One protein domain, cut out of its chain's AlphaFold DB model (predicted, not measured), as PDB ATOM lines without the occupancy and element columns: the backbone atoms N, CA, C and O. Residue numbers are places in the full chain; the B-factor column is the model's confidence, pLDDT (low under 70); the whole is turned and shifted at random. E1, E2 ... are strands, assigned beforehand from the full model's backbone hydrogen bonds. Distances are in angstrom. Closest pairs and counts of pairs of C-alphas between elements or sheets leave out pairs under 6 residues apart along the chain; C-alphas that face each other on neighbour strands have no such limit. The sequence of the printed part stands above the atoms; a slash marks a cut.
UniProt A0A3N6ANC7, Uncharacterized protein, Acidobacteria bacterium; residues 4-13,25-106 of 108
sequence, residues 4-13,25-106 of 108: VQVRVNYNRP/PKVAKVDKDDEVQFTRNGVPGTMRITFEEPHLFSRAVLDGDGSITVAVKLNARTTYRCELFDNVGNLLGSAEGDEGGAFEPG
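What this domain is: This is residues 4 to 13 and 25 to 106 of the 108 residues of an uncharacterized protein of Acidobacteria bacterium (UniProt A0A3N6ANC7). The domain is an elongated sandwich, two sheets face to face with the strands of one at 26 degrees to those of the other: a smaller sheet of E1, E3 and E6, and a larger, strongly twisted one of E2, E4, E5, E7, E8 and E9. In the larger sheet the long E7 has E4 and E8 beside its later residues, and E9, itself paired with E2, beside its first ones. The printed part has 92 residues, with no named helix and nine strands, E1 to E9 in order along the chain; the class is all strand. The smaller sheet has the order E1, E3, E6 and is mixed; the larger is branched, with parallel and antiparallel pairs. The whole is compact, with a radius of gyration of the C-alphas of 12.7 A and spans of 37 by 22 by 18 A.

How they stand to each other: E1, residues 4 to 11, is parallel to E3, residues 35 to 42, at 18 degrees, with N 6 and O 37 at 2.8 A. E3 is the inner strand, and E6, residues 66 to 69, is antiparallel to it at 155 degrees, with N 36 and O 68 at 2.8 A. In the other sheet E2, residues 27 to 30, is parallel to E9, residues 102 to 105, with N 28 and O 102 at 2.8 A. E9 is antiparallel to E7, residues 78 to 85, with N 103 and O 78 at 2.8 A. E4, residues 46 to 51, lies on one side of E7, with N 48 and O 83 at 2.8 A, and E8, residues 91 to 95, on the other side, with N 84 and O 93 at 2.8 A; both are antiparallel to E7. E7 and E8 form a hairpin, as do E4 and E5, residues 61 to 63, with N 49 and O 62 at 2.8 A. Between the sheets, the closest C-alphas of E1 and E2 are those of Val 4 and Ala 28, 7.1 A apart.

Where its parts are: E1 begins at C-alpha 4, (9.456, -24.308, 35.598), and is 22.4 A long. E2 measures 9.5 A, E3 23.1 A, E4 16.5 A, E5 6.6 A and E6 10.5 A. E7 begins at C-alpha 78, (17.440, -14.598, 26.872), and measures 23.5 A. E8 measures 11.4 A, and E9, 10.1 A long, ends at C-alpha 105, (8.219, -15.134, 27.535).

The domain as a whole: The two C-alphas farthest apart are those of Val 88 and Gly 106, at 38.9 A. Residues 14 to 24 are not printed, and C-alphas 13 and 25 are 21.3 A apart across this cut, in the link E1 to E2. Of the links that are printed whole, none is long. The mean pLDDT of the printed part is 90.7, and no printed residue is under 70.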
ATOM      1  N   VAL A   4       8.760 -23.811  36.780       93.19
ATOM      2  CA  VAL A   4       9.456 -24.308  35.598       93.19
ATOM      3  C   VAL A   4      10.662 -25.114  36.048       93.19
ATOM      4  O   VAL A   4      11.520 -24.616  36.767       93.19
ATOM      5  N   GLN A   5      10.729 -26.381  35.650       94.50
ATOM      6  CA  GLN A   5      11.854 -27.248  35.994       94.50
ATOM      7  C   GLN A   5      12.864 -27.277  34.853       94.50
ATOM      8  O   GLN A   5      12.536 -27.685  33.739       94.50
ATOM      9  N   VAL A   6      14.101 -26.908  35.162       94.50
ATOM     10  CA  VAL A   6      15.259 -27.063  34.290       94.50
ATOM     11  C   VAL A   6      16.164 -28.140  34.877       94.50
ATOM     12  O   VAL A   6      16.608 -28.075  36.026       94.50
ATOM     13  N   ARG A   7      16.440 -29.162  34.075       94.44
ATOM     14  CA  ARG A   7      17.351 -30.253  34.410       94.44
ATOM     15  C   ARG A   7      18.634 -30.079  33.624       94.44
ATOM     16  O   ARG A   7      18.602 -30.052  32.395       94.44
ATOM     17  N   VAL A   8      19.750 -30.009  34.333       93.69
ATOM     18  CA  VAL A   8      21.086 -29.946  33.749       93.69
ATOM     19  C   VAL A   8      21.762 -31.291  33.987       93.69
ATOM     20  O   VAL A   8      22.125 -31.637  35.113       93.69
ATOM     21  N   ASN A   9      21.875 -32.085  32.928       93.50
ATOM     22  CA  ASN A   9      22.505 -33.397  32.964       93.50
ATOM     23  C   ASN A   9      23.966 -33.274  32.537       93.50
ATOM     24  O   ASN A   9      24.261 -32.864  31.415       93.50
ATOM     25  N   TYR A  10      24.868 -33.684  33.420       91.94
ATOM     26  CA  TYR A  10      26.294 -33.761  33.153       91.94
ATOM     27  C   TYR A  10      26.680 -35.215  32.933       91.94
ATOM     28  O   TYR A  10      26.677 -36.010  33.873       91.94
ATOM     29  N   ASN A  11      27.026 -35.567  31.697       90.25
ATOM     30  CA  ASN A  11      27.471 -36.909  31.343       90.25
ATOM     31  C   ASN A  11      28.967 -36.908  31.029       90.25
ATOM     32  O   ASN A  11      29.454 -36.060  30.283       90.25
ATOM     33  N   ARG A  12      29.702 -37.884  31.558       88.94
ATOM     34  CA  ARG A  12      31.105 -38.114  31.208       88.94
ATOM     35  C   ARG A  12      31.208 -39.486  30.535       88.94
ATOM     36  O   ARG A  12      31.296 -40.482  31.247       88.94
ATOM     37  N   PRO A  13      31.205 -39.554  29.190       84.38
ATOM     38  CA  PRO A  13      31.149 -40.828  28.470       84.38
ATOM     39  C   PRO A  13      32.350 -41.734  28.742       84.38
ATOM     40  O   PRO A  13      32.224 -42.954  28.706       84.38
ATOM     41  N   PRO A  25      14.244 -28.393  29.753       92.56
ATOM     42  CA  PRO A  25      14.120 -28.094  28.325       92.56
ATOM     43  C   PRO A  25      15.231 -27.143  27.845       92.56
ATOM     44  O   PRO A  25      15.734 -26.333  28.617       92.56
ATOM     45  N   LYS A  26      15.590 -27.218  26.553       90.19
ATOM     46  CA  LYS A  26      16.523 -26.258  25.932       90.19
ATOM     47  C   LYS A  26      15.943 -24.841  25.934       90.19
ATOM     48  O   LYS A  26      16.677 -23.869  26.024       90.19
ATOM     49  N   VAL A  27      14.619 -24.723  25.842       91.75
ATOM     50  CA  VAL A  27      13.912 -23.449  25.962       91.75
ATOM     51  C   VAL A  27      12.798 -23.585  26.988       91.75
ATOM     52  O   VAL A  27      11.917 -24.434  26.854       91.75
ATOM     53  N   ALA A  28      12.862 -22.764  28.025       91.75
ATOM     54  CA  ALA A  28      11.905 -22.691  29.110       91.75
ATOM     55  C   ALA A  28      10.994 -21.477  28.898       91.75
ATOM     56  O   ALA A  28      11.464 -20.343  28.814       91.75
ATOM     57  N   LYS A  29       9.684 -21.716  28.822       91.88
ATOM     58  CA  LYS A  29       8.696 -20.635  28.795       91.88
ATOM     59  C   LYS A  29       8.436 -20.160  30.216       91.88
ATOM     60  O   LYS A  29       8.133 -20.994  31.067       91.88
ATOM     61  N   VAL A  30       8.574 -18.862  30.455       92.12
ATOM     62  CA  VAL A  30       8.433 -18.251  31.784       92.12
ATOM     63  C   VAL A  30       7.704 -16.912  31.696       92.12
ATOM     64  O   VAL A  30       7.796 -16.208  30.691       92.12
ATOM     65  N   ASP A  31       7.034 -16.536  32.776       91.75
ATOM     66  CA  ASP A  31       6.425 -15.225  32.978       91.75
ATOM     67  C   ASP A  31       6.958 -14.536  34.238       91.75
ATOM     68  O   ASP A  31       7.716 -15.102  35.029       91.75
ATOM     69  N   LYS A  32       6.572 -13.268  34.422       91.00
ATOM     70  CA  LYS A  32       6.911 -12.518  35.634       91.00
ATOM     71  C   LYS A  32       6.432 -13.285  36.879       91.00
ATOM     72  O   LYS A  32       5.298 -13.754  36.929       91.00
ATOM     73  N   ASP A  33       7.295 -13.336  37.891       92.19
ATOM     74  CA  ASP A  33       7.091 -14.016  39.174       92.19
ATOM     75  C   ASP A  33       7.035 -15.557  39.094       92.19
ATOM     76  O   ASP A  33       6.705 -16.217  40.082       92.19
ATOM     77  N   ASP A  34       7.387 -16.161  37.953       93.75
ATOM     78  CA  ASP A  34       7.568 -17.611  37.872       93.75
ATOM     79  C   ASP A  34       8.837 -18.066  38.592       93.75
ATOM     80  O   ASP A  34       9.863 -17.379  38.612       93.75
ATOM     81  N   GLU A  35       8.764 -19.263  39.173       94.50
ATOM     82  CA  GLU A  35       9.895 -19.910  39.825       94.50
ATOM     83  C   GLU A  35      10.543 -20.899  38.858       94.50
ATOM     84  O   GLU A  35       9.913 -21.868  38.433       94.50
ATOM     85  N   VAL A  36      11.818 -20.688  38.543       94.19
ATOM     86  CA  VAL A  36      12.610 -21.624  37.744       94.19
ATOM     87  C   VAL A  36      13.512 -22.420  38.670       94.19
ATOM     88  O   VAL A  36      14.409 -21.866  39.302       94.19
ATOM     89  N   GLN A  37      13.284 -23.725  38.750       95.44
ATOM     90  CA  GLN A  37      14.077 -24.643  39.551       95.44
ATOM     91  C   GLN A  37      15.112 -25.353  38.685       95.44
ATOM     92  O   GLN A  37      14.762 -26.093  37.765       95.44
ATOM     93  N   PHE A  38      16.380 -25.179  39.030       94.62
ATOM     94  CA  PHE A  38      17.498 -25.870  38.417       94.62
ATOM     95  C   PHE A  38      17.898 -27.071  39.252       94.62
ATOM     96  O   PHE A  38      18.167 -26.969  40.450       94.62
ATOM     97  N   THR A  39      17.968 -28.218  38.593       93.62
ATOM     98  CA  THR A  39      18.410 -29.466  39.203       93.62
ATOM     99  C   THR A  39      19.546 -30.043  38.390       93.62
ATOM    100  O   THR A  39      19.464 -30.169  37.166       93.62
ATOM    101  N   ARG A  40      20.624 -30.392  39.082       92.50
ATOM    102  CA  ARG A  40      21.744 -31.095  38.479       92.50
ATOM    103  C   ARG A  40      21.511 -32.598  38.532       92.50
ATOM    104  O   ARG A  40      21.089 -33.123  39.557       92.50
ATOM    105  N   ASN A  41      21.914 -33.293  37.476       91.62
ATOM    106  CA  ASN A  41      22.040 -34.743  37.472       91.62
ATOM    107  C   ASN A  41      23.378 -35.192  36.854       91.62
ATOM    108  O   ASN A  41      23.900 -34.532  35.955       91.62
ATOM    109  N   GLY A  42      23.914 -36.325  37.312       87.12
ATOM    110  CA  GLY A  42      25.129 -36.938  36.769       87.12
ATOM    111  C   GLY A  42      26.398 -36.664  37.583       87.12
ATOM    112  O   GLY A  42      26.458 -36.988  38.768       87.12
ATOM    113  N   VAL A  43      27.439 -36.144  36.927       86.94
ATOM    114  CA  VAL A  43      28.793 -36.004  37.506       86.94
ATOM    115  C   VAL A  43      28.790 -35.124  38.777       86.94
ATOM    116  O   VAL A  43      28.216 -34.030  38.754       86.94
ATOM    117  N   PRO A  44      29.448 -35.551  39.878       86.19
ATOM    118  CA  PRO A  44      29.572 -34.747  41.095       86.19
ATOM    119  C   PRO A  44      30.465 -33.516  40.879       86.19
ATOM    120  O   PRO A  44      31.419 -33.558  40.102       86.19
ATOM    121  N   GLY A  45      30.182 -32.433  41.604       88.94
ATOM    122  CA  GLY A  45      30.942 -31.184  41.536       88.94
ATOM    123  C   GLY A  45      30.142 -29.991  42.050       88.94
ATOM    124  O   GLY A  45      29.191 -30.163  42.819       88.94
ATOM    125  N   THR A  46      30.429 -28.800  41.534       91.62
ATOM    126  CA  THR A  46      29.671 -27.558  41.753       91.62
ATOM    127  C   THR A  46      29.130 -27.063  40.417       91.62
ATOM    128  O   THR A  46      29.897 -26.812  39.494       91.62
ATOM    129  N   MET A  47      27.806 -26.977  40.282       93.12
ATOM    130  CA  MET A  47      27.174 -26.367  39.108       93.12
ATOM    131  C   MET A  47      27.134 -24.857  39.308       93.12
ATOM    132  O   MET A  47      26.798 -24.420  40.400       93.12
ATOM    133  N   ARG A  48      27.424 -24.072  38.276       94.12
ATOM    134  CA  ARG A  48      27.196 -22.629  38.274       94.12
ATOM    135  C   ARG A  48      26.363 -22.252  37.068       94.12
ATOM    136  O   ARG A  48      26.661 -22.675  35.954       94.12
ATOM    137  N   ILE A  49      25.336 -21.449  37.294       93.88
ATOM    138  CA  ILE A  49      24.475 -20.919  36.247       93.88
ATOM    139  C   ILE A  49      24.623 -19.409  36.230       93.88
ATOM    140  O   ILE A  49      24.367 -18.756  37.238       93.88
ATOM    141  N   THR A  50      25.052 -18.867  35.096       94.31
ATOM    142  CA  THR A  50      25.216 -17.425  34.882       94.31
ATOM    143  C   THR A  50      24.168 -16.965  33.875       94.31
ATOM    144  O   THR A  50      24.074 -17.540  32.792       94.31
ATOM    145  N   PHE A  51      23.368 -15.960  34.224       92.25
ATOM    146  CA  PHE A  51      22.342 -15.416  33.330       92.25
ATOM    147  C   PHE A  51      22.930 -14.290  32.482       92.25
ATOM    148  O   PHE A  51      23.568 -13.396  33.035       92.25
ATOM    149  N   GLU A  52      22.688 -14.307  31.167       91.25
ATOM    150  CA  GLU A  52      23.170 -13.246  30.265       91.25
ATOM    151  C   GLU A  52      22.504 -11.898  30.583       91.25
ATOM    152  O   GLU A  52      23.138 -10.845  30.543       91.25
ATOM    153  N   GLU A  53      21.230 -11.932  30.979       91.38
ATOM    154  CA  GLU A  53      20.462 -10.759  31.393       91.38
ATOM    155  C   GLU A  53      20.074 -10.856  32.877       91.38
ATOM    156  O   GLU A  53      18.919 -11.122  33.221       91.38
ATOM    157  N   PRO A  54      21.022 -10.627  33.804       90.56
ATOM    158  CA  PRO A  54      20.811 -10.864  35.232       90.56
ATOM    159  C   PRO A  54      19.728  -9.970  35.848       90.56
ATOM    160  O   PRO A  54      19.128 -10.337  36.852       90.56
ATOM    161  N   HIS A  55      19.449  -8.813  35.241       90.50
ATOM    162  CA  HIS A  55      18.402  -7.886  35.672       90.50
ATOM    163  C   HIS A  55      16.979  -8.436  35.465       90.50
ATOM    164  O   HIS A  55      16.030  -7.891  36.031       90.50
ATOM    165  N   LEU A  56      16.820  -9.504  34.674       90.06
ATOM    166  CA  LEU A  56      15.528 -10.153  34.446       90.06
ATOM    167  C   LEU A  56      15.160 -11.160  35.545       90.06
ATOM    168  O   LEU A  56      14.000 -11.562  35.665       90.06
ATOM    169  N   PHE A  57      16.128 -11.547  36.376       91.56
ATOM    170  CA  PHE A  57      16.001 -12.609  37.366       91.56
ATOM    171  C   PHE A  57      16.289 -12.090  38.776       91.56
ATOM    172  O   PHE A  57      16.912 -11.052  38.976       91.56
ATOM    173  N   SER A  58      15.861 -12.842  39.788       92.44
ATOM    174  CA  SER A  58      16.097 -12.509  41.197       92.44
ATOM    175  C   SER A  58      17.572 -12.596  41.609       92.44
ATOM    176  O   SER A  58      17.935 -12.140  42.691       92.44
ATOM    177  N   ARG A  59      18.415 -13.231  40.786       92.50
ATOM    178  CA  ARG A  59      19.854 -13.388  41.006       92.50
ATOM    179  C   ARG A  59      20.600 -13.440  39.675       92.50
ATOM    180  O   ARG A  59      20.095 -13.998  38.708       92.50
ATOM    181  N   ALA A  60      21.825 -12.920  39.658       92.31
ATOM    182  CA  ALA A  60      22.696 -12.942  38.482       92.31
ATOM    183  C   ALA A  60      23.415 -14.285  38.273       92.31
ATOM    184  O   ALA A  60      23.739 -14.656  37.145       92.31
ATOM    185  N   VAL A  61      23.673 -15.001  39.370       93.94
ATOM    186  CA  VAL A  61      24.375 -16.286  39.384       93.94
ATOM    187  C   VAL A  61      23.680 -17.227  40.366       93.94
ATOM    188  O   VAL A  61      23.196 -16.795  41.416       93.94
ATOM    189  N   LEU A  62      23.608 -18.508  40.014       93.62
ATOM    190  CA  LEU A  62      23.175 -19.595  40.886       93.62
ATOM    191  C   LEU A  62      24.299 -20.625  41.010       93.62
ATOM    192  O   LEU A  62      24.693 -21.219  40.010       93.62
ATOM    193  N   ASP A  63      24.768 -20.860  42.231       92.19
ATOM    194  CA  ASP A  63      25.701 -21.939  42.548       92.19
ATOM    195  C   ASP A  63      24.939 -23.128  43.149       92.19
ATOM    196  O   ASP A  63      24.193 -22.979  44.116       92.19
ATOM    197  N   GLY A  64      25.140 -24.312  42.579       89.38
ATOM    198  CA  GLY A  64      24.467 -25.551  42.958       89.38
ATOM    199  C   GLY A  64      23.060 -25.705  42.381       89.38
ATOM    200  O   GLY A  64      22.635 -24.989  41.473       89.38
ATOM    201  N   ASP A  65      22.349 -26.711  42.884       90.62
ATOM    202  CA  ASP A  65      20.906 -26.835  42.696       90.62
ATOM    203  C   ASP A  65      20.159 -25.739  43.469       90.62
ATOM    204  O   ASP A  65      20.557 -25.316  44.554       90.62
ATOM    205  N   GLY A  66      19.065 -25.246  42.891       92.69
ATOM    206  CA  GLY A  66      18.284 -24.185  43.514       92.69
ATOM    207  C   GLY A  66      17.243 -23.587  42.586       92.69
ATOM    208  O   GLY A  66      17.137 -23.959  41.418       92.69
ATOM    209  N   SER A  67      16.453 -22.655  43.113       93.94
ATOM    210  CA  SER A  67      15.447 -21.933  42.339       93.94
ATOM    211  C   SER A  67      15.767 -20.450  42.210       93.94
ATOM    212  O   SER A  67      16.362 -19.829  43.092       93.94
ATOM    213  N   ILE A  68      15.359 -19.865  41.095       94.25
ATOM    214  CA  ILE A  68      15.344 -18.422  40.878       94.25
ATOM    215  C   ILE A  68      13.910 -17.979  40.624       94.25
ATOM    216  O   ILE A  68      13.076 -18.781  40.204       94.25
ATOM    217  N   THR A  69      13.644 -16.693  40.805       94.19
ATOM    218  CA  THR A  69      12.366 -16.099  40.416       94.19
ATOM    219  C   THR A  69      12.591 -15.124  39.273       94.19
ATOM    220  O   THR A  69      13.572 -14.377  39.272       94.19
ATOM    221  N   VAL A  70      11.693 -15.118  38.296       92.69
ATOM    222  CA  VAL A  70      11.696 -14.124  37.221       92.69
ATOM    223  C   VAL A  70      11.231 -12.784  37.793       92.69
ATOM    224  O   VAL A  70      10.088 -12.646  38.227       92.69
ATOM    225  N   ALA A  71      12.122 -11.793  37.832       91.69
ATOM    226  CA  ALA A  71      11.861 -10.513  38.491       91.69
ATOM    227  C   ALA A  71      11.004  -9.579  37.621       91.69
ATOM    228  O   ALA A  71      10.106  -8.884  38.117       91.69
ATOM    229  N   VAL A  72      11.253  -9.584  36.310       88.50
ATOM    230  CA  VAL A  72      10.572  -8.724  35.335       88.50
ATOM    231  C   VAL A  72      10.068  -9.544  34.153       88.50
ATOM    232  O   VAL A  72      10.538 -10.646  33.893       88.50
ATOM    233  N   LYS A  73       9.107  -8.997  33.411       83.12
ATOM    234  CA  LYS A  73       8.623  -9.651  32.198       83.12
ATOM    235  C   LYS A  73       9.702  -9.599  31.113       83.12
ATOM    236  O   LYS A  73      10.185  -8.517  30.782       83.12
ATOM    237  N   LEU A  74      10.054 -10.757  30.558       84.06
ATOM    238  CA  LEU A  74      10.943 -10.838  29.404       84.06
ATOM    239  C   LEU A  74      10.259 -10.221  28.183       84.06
ATOM    240  O   LEU A  74       9.147 -10.601  27.821       84.06
ATOM    241  N   ASN A  75      10.939  -9.272  27.546       79.38
ATOM    242  CA  ASN A  75      10.493  -8.684  26.282       79.38
ATOM    243  C   ASN A  75      11.146  -9.370  25.067       79.38
ATOM    244  O   ASN A  75      10.768  -9.097  23.931       79.38
ATOM    245  N   ALA A  76      12.119 -10.255  25.307       82.31
ATOM    246  CA  ALA A  76      12.866 -11.005  24.305       82.31
ATOM    247  C   ALA A  76      13.331 -12.354  24.878       82.31
ATOM    248  O   ALA A  76      13.228 -12.602  26.081       82.31
ATOM    249  N   ARG A  77      13.838 -13.230  24.004       88.75
ATOM    250  CA  ARG A  77      14.503 -14.475  24.397       88.75
ATOM    251  C   ARG A  77      15.859 -14.150  25.026       88.75
ATOM    252  O   ARG A  77      16.664 -13.486  24.381       88.75
ATOM    253  N   THR A  78      16.123 -14.679  26.216       91.25
ATOM    254  CA  THR A  78      17.440 -14.598  26.872       91.25
ATOM    255  C   THR A  78      18.031 -15.986  27.067       91.25
ATOM    256  O   THR A  78      17.303 -16.979  27.036       91.25
ATOM    257  N   THR A  79      19.337 -16.086  27.278       94.00
ATOM    258  CA  THR A  79      20.040 -17.355  27.506       94.00
ATOM    259  C   THR A  79      20.787 -17.345  28.834       94.00
ATOM    260  O   THR A  79      20.893 -16.331  29.530       94.00
ATOM    261  N   TYR A  80      21.261 -18.520  29.232       93.12
ATOM    262  CA  TYR A  80      22.095 -18.690  30.411       93.12
ATOM    263  C   TYR A  80      23.190 -19.703  30.124       93.12
ATOM    264  O   TYR A  80      23.066 -20.566  29.259       93.12
ATOM    265  N   ARG A  81      24.282 -19.590  30.868       93.81
ATOM    266  CA  ARG A  81      25.434 -20.477  30.789       93.81
ATOM    267  C   ARG A  81      25.438 -21.420  31.981       93.81
ATOM    268  O   ARG A  81      25.342 -20.958  33.115       93.81
ATOM    269  N   CYS A  82      25.601 -22.717  31.731       93.62
ATOM    270  CA  CYS A  82      25.738 -23.747  32.761       93.62
ATOM    271  C   CYS A  82      27.169 -24.288  32.780       93.62
ATOM    272  O   CYS A  82      27.635 -24.850  31.795       93.62
ATOM    273  N   GLU A  83      27.856 -24.190  33.909       94.25
ATOM    274  CA  GLU A  83      29.226 -24.668  34.104       94.25
ATOM    275  C   GLU A  83      29.258 -25.707  35.222       94.25
ATOM    276  O   GLU A  83      28.527 -25.590  36.201       94.25
ATOM    277  N   LEU A  84      30.091 -26.739  35.085       94.25
ATOM    278  CA  LEU A  84      30.369 -27.695  36.152       94.25
ATOM    279  C   LEU A  84      31.832 -27.615  36.539       94.25
ATOM    280  O   LEU A  84      32.705 -27.845  35.706       94.25
ATOM    281  N   PHE A  85      32.077 -27.378  37.816       92.94
ATOM    282  CA  PHE A  85      33.394 -27.379  38.428       92.94
ATOM    283  C   PHE A  85      33.574 -28.633  39.282       92.94
ATOM    284  O   PHE A  85      32.603 -29.158  39.827       92.94
ATOM    285  N   ASP A  86      34.798 -29.134  39.407       91.25
ATOM    286  CA  ASP A  86      35.121 -30.139  40.418       91.25
ATOM    287  C   ASP A  86      35.226 -29.513  41.824       91.25
ATOM    288  O   ASP A  86      35.111 -28.300  42.000       91.25
ATOM    289  N   ASN A  87      35.459 -30.343  42.844       87.50
ATOM    290  CA  ASN A  87      35.590 -29.885  44.235       87.50
ATOM    291  C   ASN A  87      36.831 -29.007  44.492       87.50
ATOM    292  O   ASN A  87      36.967 -28.452  45.578       87.50
ATOM    293  N   VAL A  88      37.748 -28.917  43.528       91.12
ATOM    294  CA  VAL A  88      38.993 -28.140  43.597       91.12
ATOM    295  C   VAL A  88      38.867 -26.837  42.786       91.12
ATOM    296  O   VAL A  88      39.733 -25.971  42.873       91.12
ATOM    297  N   GLY A  89      37.770 -26.658  42.040       89.56
ATOM    298  CA  GLY A  89      37.481 -25.473  41.233       89.56
ATOM    299  C   GLY A  89      37.868 -25.588  39.754       89.56
ATOM    300  O   GLY A  89      37.809 -24.586  39.044       89.56
ATOM    301  N   ASN A  90      38.238 -26.770  39.251       91.75
ATOM    302  CA  ASN A  90      38.541 -26.948  37.828       91.75
ATOM    303  C   ASN A  90      37.256 -27.118  37.013       91.75
ATOM    304  O   ASN A  90      36.397 -27.928  37.363       91.75
ATOM    305  N   LEU A  91      37.150 -26.409  35.887       92.12
ATOM    306  CA  LEU A  91      36.028 -26.555  34.962       92.12
ATOM    307  C   LEU A  91      36.060 -27.940  34.293       92.12
ATOM    308  O   LEU A  91      36.992 -28.278  33.567       92.12
ATOM    309  N   LEU A  92      35.014 -28.730  34.517       91.31
ATOM    310  CA  LEU A  92      34.825 -30.063  33.946       91.31
ATOM    311  C   LEU A  92      34.063 -30.033  32.616       91.31
ATOM    312  O   LEU A  92      34.302 -30.875  31.745       91.31
ATOM    313  N   GLY A  93      33.130 -29.090  32.473       89.94
ATOM    314  CA  GLY A  93      32.330 -28.891  31.268       89.94
ATOM    315  C   GLY A  93      31.442 -27.658  31.376       89.94
ATOM    316  O   GLY A  93      31.090 -27.229  32.475       89.94
ATOM    317  N   SER A  94      31.080 -27.095  30.230       92.25
ATOM    318  CA  SER A  94      30.218 -25.921  30.139       92.25
ATOM    319  C   SER A  94      29.274 -26.031  28.950       92.25
ATOM    320  O   SER A  94      29.649 -26.566  27.911       92.25
ATOM    321  N   ALA A  95      28.074 -25.493  29.111       90.06
ATOM    322  CA  ALA A  95      27.126 -25.226  28.046       90.06
ATOM    323  C   ALA A  95      26.858 -23.723  28.007       90.06
ATOM    324  O   ALA A  95      26.467 -23.136  29.018       90.06
ATOM    325  N   GLU A  96      27.098 -23.106  26.855       85.25
ATOM    326  CA  GLU A  96      26.981 -21.660  26.658       85.25
ATOM    327  C   GLU A  96      25.856 -21.353  25.664       85.25
ATOM    328  O   GLU A  96      25.557 -22.151  24.770       85.25
ATOM    329  N   GLY A  97      25.201 -20.204  25.839       82.00
ATOM    330  CA  GLY A  97      24.113 -19.763  24.968       82.00
ATOM    331  C   GLY A  97      22.991 -20.799  24.841       82.00
ATOM    332  O   GLY A  97      22.450 -21.279  25.832       82.00
ATOM    333  N   ASP A  98      22.645 -21.162  23.606       77.56
ATOM    334  CA  ASP A  98      21.580 -22.120  23.297       77.56
ATOM    335  C   ASP A  98      21.768 -23.496  23.956       77.56
ATOM    336  O   ASP A  98      20.780 -24.150  24.281       77.56
ATOM    337  N   GLU A  99      23.005 -23.960  24.146       80.62
ATOM    338  CA  GLU A  99      23.276 -25.236  24.822       80.62
ATOM    339  C   GLU A  99      23.023 -25.138  26.326       80.62
ATOM    340  O   GLU A  99      22.579 -26.105  26.947       80.62
ATOM    341  N   GLY A 100      23.308 -23.964  26.900       84.69
ATOM    342  CA  GLY A 100      23.023 -23.652  28.293       84.69
ATOM    343  C   GLY A 100      21.533 -23.448  28.528       84.69
ATOM    344  O   GLY A 100      21.079 -23.666  29.635       84.69
ATOM    345  N   GLY A 101      20.772 -23.165  27.474       89.69
ATOM    346  CA  GLY A 101      19.326 -23.054  27.476       89.69
ATOM    347  C   GLY A 101      18.868 -21.605  27.339       89.69
ATOM    348  O   GLY A 101      19.641 -20.656  27.458       89.69
ATOM    349  N   ALA A 102      17.584 -21.431  27.052       92.50
ATOM    350  CA  ALA A 102      16.981 -20.124  26.863       92.50
ATOM    351  C   ALA A 102      15.690 -19.968  27.655       92.50
ATOM    352  O   ALA A 102      14.963 -20.937  27.864       92.50
ATOM    353  N   PHE A 103      15.388 -18.734  28.029       92.56
ATOM    354  CA  PHE A 103      14.083 -18.334  28.520       92.56
ATOM    355  C   PHE A 103      13.366 -17.533  27.451       92.56
ATOM    356  O   PHE A 103      13.921 -16.588  26.891       92.56
ATOM    357  N   GLU A 104      12.126 -17.917  27.184       91.56
ATOM    358  CA  GLU A 104      11.220 -17.165  26.329       91.56
ATOM    359  C   GLU A 104       9.995 -16.744  27.139       91.56
ATOM    360  O   GLU A 104       9.516 -17.530  27.965       91.56
ATOM    361  N   PRO A 105       9.470 -15.530  26.917       88.50
ATOM    362  CA  PRO A 105       8.219 -15.134  27.535       88.50
ATOM    363  C   PRO A 105       7.102 -16.100  27.128       88.50
ATOM    364  O   PRO A 105       6.943 -16.429  25.946       88.50
ATOM    365  N   GLY A 106       6.321 -16.554  28.109       78.50
ATOM    366  CA  GLY A 106       5.068 -17.254  27.863       78.50
ATOM    367  C   GLY A 106       4.120 -16.339  27.091       78.50
ATOM    368  O   GLY A 106       3.520 -15.422  27.641       78.50
TER     369      GLY A 106